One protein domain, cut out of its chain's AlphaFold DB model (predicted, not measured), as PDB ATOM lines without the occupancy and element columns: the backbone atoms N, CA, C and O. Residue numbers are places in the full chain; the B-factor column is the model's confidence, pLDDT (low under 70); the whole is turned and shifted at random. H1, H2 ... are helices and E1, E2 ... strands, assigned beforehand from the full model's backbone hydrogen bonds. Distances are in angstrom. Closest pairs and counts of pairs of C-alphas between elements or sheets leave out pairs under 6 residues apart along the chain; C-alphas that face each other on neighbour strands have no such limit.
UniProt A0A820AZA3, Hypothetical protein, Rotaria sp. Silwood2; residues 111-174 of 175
ATOM      1  N   GLU A 111      43.371 -53.795   0.000       90.75
ATOM      2  CA  GLU A 111      43.466 -52.597  -0.858       90.75
ATOM      3  C   GLU A 111      42.086 -52.141  -1.360       90.75
ATOM      4  O   GLU A 111      41.878 -50.984  -1.714       90.75
ATOM      5  N   PHE A 112      41.090 -53.031  -1.323       91.94
ATOM      6  CA  PHE A 112      39.686 -52.688  -1.524       91.94
ATOM      7  C   PHE A 112      39.224 -51.486  -0.684       91.94
ATOM      8  O   PHE A 112      38.420 -50.677  -1.150       91.94
ATOM      9  N   PHE A 113      39.759 -51.341   0.531       90.69
ATOM     10  CA  PHE A 113      39.430 -50.253   1.446       90.69
ATOM     11  C   PHE A 113      40.330 -49.021   1.308       90.69
ATOM     12  O   PHE A 113      40.082 -48.032   1.999       90.69
ATOM     13  N   ASP A 114      41.310 -49.010   0.398       91.62
ATOM     14  CA  ASP A 114      42.173 -47.839   0.180       91.62
ATOM     15  C   ASP A 114      41.364 -46.619  -0.283       91.62
ATOM     16  O   ASP A 114      41.656 -45.481   0.088       91.62
ATOM     17  N   ARG A 115      40.223 -46.870  -0.939       92.81
ATOM     18  CA  ARG A 115      39.226 -45.854  -1.305       92.81
ATOM     19  C   ARG A 115      38.776 -45.007  -0.108       92.81
ATOM     20  O   ARG A 115      38.460 -43.833  -0.285       92.81
ATOM     21  N   LEU A 116      38.764 -45.558   1.113       92.25
ATOM     22  CA  LEU A 116      38.412 -44.812   2.329       92.25
ATOM     23  C   LEU A 116      39.432 -43.706   2.647       92.25
ATOM     24  O   LEU A 116      39.065 -42.668   3.208       92.25
ATOM     25  N   PHE A 117      40.702 -43.917   2.301       90.75
ATOM     26  CA  PHE A 117      41.754 -42.913   2.440       90.75
ATOM     27  C   PHE A 117      41.642 -41.872   1.327       90.75
ATOM     28  O   PHE A 117      41.571 -40.678   1.627       90.75
ATOM     29  N   ASP A 118      41.509 -42.316   0.076       90.56
ATOM     30  CA  ASP A 118      41.402 -41.437  -1.098       90.56
ATOM     31  C   ASP A 118      40.222 -40.458  -0.990       90.56
ATOM     32  O   ASP A 118      40.314 -39.290  -1.373       90.56
ATOM     33  N   ASN A 119      39.122 -40.915  -0.386       91.25
ATOM     34  CA  ASN A 119      37.899 -40.137  -0.202       91.25
ATOM     35  C   ASN A 119      37.792 -39.469   1.181       91.25
ATOM     36  O   ASN A 119      36.726 -38.982   1.556       91.25
ATOM     37  N   LYS A 120      38.887 -39.405   1.954       90.56
ATOM     38  CA  LYS A 120      38.974 -38.665   3.232       90.56
ATOM     39  C   LYS A 120      37.965 -39.111   4.305       90.56
ATOM     40  O   LYS A 120      37.630 -38.330   5.205       90.56
ATOM     41  N   VAL A 121      37.516 -40.368   4.241       91.69
ATOM     42  CA  VAL A 121      36.736 -41.033   5.304       91.69
ATOM     43  C   VAL A 121      37.642 -41.322   6.497       91.69
ATOM     44  O   VAL A 121      37.240 -41.196   7.657       91.69
ATOM     45  N   VAL A 122      38.899 -41.660   6.216       90.81
ATOM     46  CA  VAL A 122      39.955 -41.868   7.204       90.81
ATOM     47  C   VAL A 122      40.940 -40.699   7.153       90.81
ATOM     48  O   VAL A 122      41.267 -40.181   6.088       90.81
ATOM     49  N   ARG A 123      41.411 -40.242   8.319       86.88
ATOM     50  CA  ARG A 123      42.426 -39.184   8.408       86.88
ATOM     51  C   ARG A 123      43.806 -39.723   8.021       86.88
ATOM     52  O   ARG A 123      44.245 -40.728   8.576       86.88
ATOM     53  N   GLU A 124      44.511 -38.972   7.173       80.06
ATOM     54  CA  GLU A 124      45.877 -39.264   6.700       80.06
ATOM     55  C   GLU A 124      46.857 -39.517   7.862       80.06
ATOM     56  O   GLU A 124      47.651 -40.455   7.840       80.06
ATOM     57  N   ASN A 125      46.737 -38.737   8.943       70.69
ATOM     58  CA  ASN A 125      47.602 -38.843  10.115       70.69
ATOM     59  C   ASN A 125      46.996 -39.779  11.172       70.69
ATOM     60  O   ASN A 125      46.319 -39.337  12.104       70.69
ATOM     61  N   GLY A 126      47.257 -41.078  11.030       67.19
ATOM     62  CA  GLY A 126      47.028 -42.076  12.083       67.19
ATOM     63  C   GLY A 126      45.872 -43.049  11.849       67.19
ATOM     64  O   GLY A 126      45.602 -43.868  12.724       67.19
ATOM     65  N   GLY A 127      45.200 -42.993  10.694       74.56
ATOM     66  CA  GLY A 127      44.203 -44.003  10.326       74.56
ATOM     67  C   GLY A 127      42.891 -43.914  11.116       74.56
ATOM     68  O   GLY A 127      42.141 -44.884  11.192       74.56
ATOM     69  N   TYR A 128      42.606 -42.765  11.735       84.25
ATOM     70  CA  TYR A 128      41.370 -42.560  12.489       84.25
ATOM     71  C   TYR A 128      40.199 -42.255  11.557       84.25
ATOM     72  O   TYR A 128      40.287 -41.350  10.724       84.25
ATOM     73  N   ILE A 129      39.079 -42.951  11.758       89.19
ATOM     74  CA  ILE A 129      37.822 -42.660  11.060       89.19
ATOM     75  C   ILE A 129      37.374 -41.239  11.420       89.19
ATOM     76  O   ILE A 129      37.320 -40.855  12.595       89.19
ATOM     77  N   ARG A 130      37.060 -40.439  10.402       90.56
ATOM     78  CA  ARG A 130      36.606 -39.063  10.568       90.56
ATOM     79  C   ARG A 130      35.215 -39.045  11.208       90.56
ATOM     80  O   ARG A 130      34.285 -39.668  10.717       90.56
ATOM     81  N   LYS A 131      35.087 -38.328  12.327       91.75
ATOM     82  CA  LYS A 131      33.803 -38.083  12.996       91.75
ATOM     83  C   LYS A 131      32.973 -37.051  12.236       91.75
ATOM     84  O   LYS A 131      33.548 -36.132  11.648       91.75
ATOM     85  N   CYS A 132      31.656 -37.190  12.309       90.44
ATOM     86  CA  CYS A 132      30.683 -36.255  11.752       90.44
ATOM     87  C   CYS A 132      29.692 -35.805  12.834       90.44
ATOM     88  O   CYS A 132      29.725 -36.297  13.962       90.44
ATOM     89  N   VAL A 133      28.831 -34.846  12.489       91.50
ATOM     90  CA  VAL A 133      27.669 -34.504  13.321       91.50
ATOM     91  C   VAL A 133      26.776 -35.739  13.432       91.50
ATOM     92  O   VAL A 133      26.675 -36.504  12.474       91.50
ATOM     93  N   GLU A 134      26.191 -35.956  14.610       93.31
ATOM     94  CA  GLU A 134      25.295 -37.086  14.832       93.31
ATOM     95  C   GLU A 134      24.035 -36.940  13.980       93.31
ATOM     96  O   GLU A 134      23.313 -35.947  14.073       93.31
ATOM     97  N   GLU A 135      23.788 -37.945  13.151       90.81
ATOM     98  CA  GLU A 135      22.618 -38.053  12.291       90.81
ATOM     99  C   GLU A 135      21.884 -39.357  12.613       90.81
ATOM    100  O   GLU A 135      22.498 -40.363  12.972       90.81
ATOM    101  N   TYR A 136      20.558 -39.336  12.513       87.81
ATOM    102  CA  TYR A 136      19.721 -40.497  12.796       87.81
ATOM    103  C   TYR A 136      19.220 -41.076  11.479       87.81
ATOM    104  O   TYR A 136      18.539 -40.381  10.727       87.81
ATOM    105  N   LYS A 137      19.532 -42.349  11.229       84.31
ATOM    106  CA  LYS A 137      18.961 -43.121  10.123       84.31
ATOM    107  C   LYS A 137      18.350 -44.396  10.683       84.31
ATOM    108  O   LYS A 137      19.058 -45.232  11.241       84.31
ATOM    109  N   ASP A 138      17.031 -44.507  10.569       85.06
ATOM    110  CA  ASP A 138      16.230 -45.569  11.181       85.06
ATOM    111  C   ASP A 138      16.526 -45.733  12.687       85.06
ATOM    112  O   ASP A 138      16.316 -44.811  13.475       85.06
ATOM    113  N   GLU A 139      17.020 -46.903  13.100       80.62
ATOM    114  CA  GLU A 139      17.385 -47.222  14.487       80.62
ATOM    115  C   GLU A 139      18.869 -46.930  14.803       80.62
ATOM    116  O   GLU A 139      19.341 -47.233  15.902       80.62
ATOM    117  N   PHE A 140      19.624 -46.351  13.861       80.56
ATOM    118  CA  PHE A 140      21.065 -46.139  13.983       80.56
ATOM    119  C   PHE A 140      21.429 -44.670  14.216       80.56
ATOM    120  O   PHE A 140      20.914 -43.759  13.569       80.56
ATOM    121  N   ILE A 141      22.398 -44.458  15.113       86.56
ATOM    122  CA  ILE A 141      23.081 -43.170  15.291       86.56
ATOM    123  C   ILE A 141      24.364 -43.195  14.465       86.56
ATOM    124  O   ILE A 141      25.283 -43.983  14.720       86.56
ATOM    125  N   ILE A 142      24.436 -42.303  13.488       90.06
ATOM    126  CA  ILE A 142      25.564 -42.143  12.583       90.06
ATOM    127  C   ILE A 142      26.420 -40.987  13.094       90.06
ATOM    128  O   ILE A 142      26.017 -39.833  13.054       90.06
ATOM    129  N   SER A 143      27.611 -41.310  13.602       91.12
ATOM    130  CA  SER A 143      28.545 -40.348  14.215       91.12
ATOM    131  C   SER A 143      29.925 -40.316  13.548       91.12
ATOM    132  O   SER A 143      30.850 -39.652  14.027       91.12
ATOM    133  N   ASP A 144      30.104 -41.045  12.445       91.19
ATOM    134  CA  ASP A 144      31.310 -40.980  11.629       91.19
ATOM    135  C   ASP A 144      31.063 -41.244  10.143       91.19
ATOM    136  O   ASP A 144      30.071 -41.857   9.755       91.19
ATOM    137  N   GLU A 145      31.997 -40.760   9.322       92.06
ATOM    138  CA  GLU A 145      31.934 -40.816   7.858       92.06
ATOM    139  C   GLU A 145      31.894 -42.256   7.332       92.06
ATOM    140  O   GLU A 145      31.282 -42.516   6.301       92.06
ATOM    141  N   LEU A 146      32.491 -43.221   8.045       90.88
ATOM    142  CA  LEU A 146      32.434 -44.621   7.624       90.88
ATOM    143  C   LEU A 146      30.993 -45.136   7.650       90.88
ATOM    144  O   LEU A 146      30.535 -45.710   6.666       90.88
ATOM    145  N   ARG A 147      30.249 -44.899   8.736       89.62
ATOM    146  CA  ARG A 147      28.836 -45.308   8.807       89.62
ATOM    147  C   ARG A 147      27.968 -44.606   7.766       89.62
ATOM    148  O   ARG A 147      27.030 -45.228   7.277       89.62
ATOM    149  N   LYS A 148      28.300 -43.369   7.383       91.44
ATOM    150  CA  LYS A 148      27.632 -42.684   6.266       91.44
ATOM    151  C   LYS A 148      27.809 -43.458   4.965       91.44
ATOM    152  O   LYS A 148      26.823 -43.833   4.348       91.44
ATOM    153  N   VAL A 149      29.048 -43.792   4.605       91.75
ATOM    154  CA  VAL A 149      29.339 -44.581   3.395       91.75
ATOM    155  C   VAL A 149      28.644 -45.947   3.425       91.75
ATOM    156  O   VAL A 149      28.126 -46.397   2.404       91.75
ATOM    157  N   LEU A 150      28.611 -46.619   4.578       89.12
ATOM    158  CA  LEU A 150      28.036 -47.961   4.681       89.12
ATOM    159  C   LEU A 150      26.498 -47.966   4.621       89.12
ATOM    160  O   LEU A 150      25.938 -48.846   3.970       89.12
ATOM    161  N   ILE A 151      25.825 -46.994   5.252       88.00
ATOM    162  CA  ILE A 151      24.383 -47.064   5.568       88.00
ATOM    163  C   ILE A 151      23.556 -45.978   4.847       88.00
ATOM    164  O   ILE A 151      22.372 -46.183   4.575       88.00
ATOM    165  N   MET A 152      24.135 -44.815   4.536       90.00
ATOM    166  CA  MET A 152      23.406 -43.667   3.976       90.00
ATOM    167  C   MET A 152      23.473 -43.638   2.450       90.00
ATOM    168  O   MET A 152      24.441 -43.124   1.904       90.00
ATOM    169  N   ASP A 153      22.455 -44.159   1.765       89.62
ATOM    170  CA  ASP A 153      22.336 -44.138   0.301       89.62
ATOM    171  C   ASP A 153      22.194 -42.720  -0.269       89.62
ATOM    172  O   ASP A 153      22.547 -42.468  -1.415       89.62
ATOM    173  N   GLU A 154      21.761 -41.767   0.552       89.12
ATOM    174  CA  GLU A 154      21.717 -40.346   0.218       89.12
ATOM    175  C   GLU A 154      23.061 -39.610   0.399       89.12
ATOM    176  O   GLU A 154      23.174 -38.431   0.051       89.12
ATOM    177  N   PHE A 155      24.078 -40.259   0.975       90.12
ATOM    178  CA  PHE A 155      25.377 -39.632   1.214       90.12
ATOM    179  C   PHE A 155      26.202 -39.553  -0.075       90.12
ATOM    180  O   PHE A 155      26.360 -40.542  -0.779       90.12
ATOM    181  N   GLU A 156      26.822 -38.399  -0.338       89.12
ATOM    182  CA  GLU A 156      27.638 -38.167  -1.545       89.12
ATOM    183  C   GLU A 156      28.747 -39.221  -1.734       89.12
ATOM    184  O   GLU A 156      29.057 -39.614  -2.853       89.12
ATOM    185  N   GLY A 157      29.322 -39.723  -0.636       88.81
ATOM    186  CA  GLY A 157      30.348 -40.768  -0.666       88.81
ATOM    187  C   GLY A 157      29.819 -42.206  -0.716       88.81
ATOM    188  O   GLY A 157      30.627 -43.129  -0.622       88.81
ATOM    189  N   TYR A 158      28.505 -42.432  -0.818       90.44
ATOM    190  CA  TYR A 158      27.921 -43.777  -0.846       90.44
ATOM    191  C   TYR A 158      28.403 -44.578  -2.061       90.44
ATOM    192  O   TYR A 158      28.841 -45.722  -1.920       90.44
ATOM    193  N   ASP A 159      28.446 -43.956  -3.235       92.06
ATOM    194  CA  ASP A 159      28.823 -44.621  -4.489       92.06
ATOM    195  C   ASP A 159      30.327 -44.938  -4.607       92.06
ATOM    196  O   ASP A 159      30.777 -45.510  -5.599       92.06
ATOM    197  N   MET A 160      31.122 -44.641  -3.571       93.56
ATOM    198  CA  MET A 160      32.516 -45.093  -3.447       93.56
ATOM    199  C   MET A 160      32.656 -46.620  -3.566       93.56
ATOM    200  O   MET A 160      33.680 -47.130  -4.041       93.56
ATOM    201  N   PHE A 161      31.627 -47.344  -3.130       93.81
ATOM    202  CA  PHE A 161      31.493 -48.782  -3.307       93.81
ATOM    203  C   PHE A 161      30.267 -49.054  -4.170       93.81
ATOM    204  O   PHE A 161      29.144 -48.729  -3.781       93.81
ATOM    205  N   SER A 162      30.497 -49.666  -5.333       93.38
ATOM    206  CA  SER A 162      29.430 -50.054  -6.257       93.38
ATOM    207  C   SER A 162      28.481 -51.080  -5.629       93.38
ATOM    208  O   SER A 162      28.824 -51.751  -4.656       93.38
ATOM    209  N   GLU A 163      27.304 -51.288  -6.220       92.00
ATOM    210  CA  GLU A 163      26.391 -52.350  -5.767       92.00
ATOM    211  C   GLU A 163      27.056 -53.736  -5.747       92.00
ATOM    212  O   GLU A 163      26.778 -54.550  -4.869       92.00
ATOM    213  N   ASN A 164      27.961 -54.006  -6.693       92.94
ATOM    214  CA  ASN A 164      28.687 -55.271  -6.733       92.94
ATOM    215  C   ASN A 164      29.741 -55.366  -5.621       92.94
ATOM    216  O   ASN A 164      29.862 -56.419  -5.000       92.94
ATOM    217  N   ASP A 165      30.450 -54.267  -5.342       93.88
ATOM    218  CA  ASP A 165      31.386 -54.165  -4.212       93.88
ATOM    219  C   ASP A 165      30.657 -54.405  -2.883       93.88
ATOM    220  O   ASP A 165      31.144 -55.121  -2.013       93.88
ATOM    221  N   ARG A 166      29.448 -53.855  -2.742       92.56
ATOM    222  CA  ARG A 166      28.614 -54.003  -1.542       92.56
ATOM    223  C   ARG A 166      28.138 -55.435  -1.319       92.56
ATOM    224  O   ARG A 166      27.860 -55.799  -0.181       92.56
ATOM    225  N   LYS A 167      28.078 -56.264  -2.365       93.94
ATOM    226  CA  LYS A 167      27.776 -57.702  -2.263       93.94
ATOM    227  C   LYS A 167      28.997 -58.555  -1.933       93.94
ATOM    228  O   LYS A 167      28.841 -59.754  -1.720       93.94
ATOM    229  N   GLU A 168      30.203 -57.991  -1.894       94.69
ATOM    230  CA  GLU A 168      31.395 -58.744  -1.503       94.69
ATOM    231  C   GLU A 168      31.367 -59.062  -0.006       94.69
ATOM    232  O   GLU A 168      31.080 -58.213   0.840       94.69
ATOM    233  N   PHE A 169      31.722 -60.298   0.337       91.31
ATOM    234  CA  PHE A 169      31.764 -60.775   1.716       91.31
ATOM    235  C   PHE A 169      32.637 -59.887   2.612       91.31
ATOM    236  O   PHE A 169      32.288 -59.618   3.761       91.31
ATOM    237  N   ILE A 170      33.750 -59.383   2.070       89.50
ATOM    238  CA  ILE A 170      34.658 -58.490   2.793       89.50
ATOM    239  C   ILE A 170      33.991 -57.161   3.181       89.50
ATOM    240  O   ILE A 170      34.297 -56.618   4.240       89.50
ATOM    241  N   PHE A 171      33.056 -56.661   2.366       90.31
ATOM    242  CA  PHE A 171      32.285 -55.453   2.656       90.31
ATOM    243  C   PHE A 171      31.228 -55.727   3.733       90.31
ATOM    244  O   PHE A 171      31.136 -54.996   4.717       90.31
ATOM    245  N   GLN A 172      30.493 -56.835   3.593       87.12
ATOM    246  CA  GLN A 172      29.425 -57.247   4.515       87.12
ATOM    247  C   GLN A 172      29.912 -57.535   5.940       87.12
ATOM    248  O   GLN A 172      29.133 -57.472   6.882       87.12
ATOM    249  N   TYR A 173      31.203 -57.810   6.135       77.00
ATOM    250  CA  TYR A 173      31.764 -58.002   7.472       77.00
ATOM    251  C   TYR A 173      31.658 -56.750   8.370       77.00
ATOM    252  O   TYR A 173      31.691 -56.866   9.596       77.00
ATOM    253  N   PHE A 174      31.557 -55.557   7.775       68.38
ATOM    254  CA  PHE A 174      31.555 -54.278   8.494       68.38
ATOM    255  C   PHE A 174      30.186 -53.587   8.566       68.38
ATOM    256  O   PHE A 174      30.092 -52.550   9.231       68.38
TER     257      PHE A 174
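AT A GLANCE: This is residues 111 to 174 of the 175 residues of the protein "Hypothetical protein" of Rotaria sp. Silwood2 (UniProt A0A820AZA3). A two-stranded hairpin, E1 and E2, lies at one end of a rounded body, and the helix H2 folds back from the end of E2 into the middle, next to the hairpin. On the far side of H2 from the hairpin lie three very short helices, H1 in one place and H3 with H4 in another, joined to the rest by long loops. The printed part has 64 residues, with four named helices and two named strands in the order H1 E1 E2 H2 H3 H4; the sheet, E1 - E2, is antiparallel. The class is mixed, helices and strands, with 31 residues, under half, in named elements. The whole is compact, with a radius of gyration of the C-alphas of 11.7 A and spans of 29 by 28 by 20 A.

IN THESE COORDINATES: Find C-alpha 131 at (33.803, -38.083, 12.996); from there E1, residues 131 to 137, runs 15.9 A. E2, residues 140 to 144, runs 11.7 A, and H2, residues 145 to 151, runs 10.1 A to C-alpha 151 at (24.383, -47.064, 5.568). H1 is residues 115 to 118, H3 residues 163 to 166, and H4 residues 169 to 172, ending at C-alpha 172 at (29.425, -57.247, 4.515).

HOW THE PARTS SIT: Look first at the hairpin of E1 and E2, antiparallel at 162 degrees: N 135 and O 142 are 2.9 A apart, and N 142 and O 135 2.8 A, both within hydrogen-bond range. The closest C-alphas of E2 and H2 are those of Ile 142 and Lys 148, 6.7 A apart. H1 and H2 are close but not clearly touching, their closest C-alphas, Leu 116 and Leu 146, 8.0 A apart. H3 and H4 are close but not clearly touching, with Arg 166 and Gln 172 closest, their C-alphas 6.9 A apart. H2 is apart from H3 and H4. In H2 every O i to N i+4 pair is within hydrogen-bond range; H1, H3 and H4 are too short for such a pair.

THE WHOLE: The C-alphas farthest apart, those of Asn 125 and Asp 138, are 32.1 A apart. The printed part has no cut. The links H1 to E1 and H2 to H3 are long. Look at residues 126 and 174 for pLDDT under 70; the mean of the printed part is 88.6.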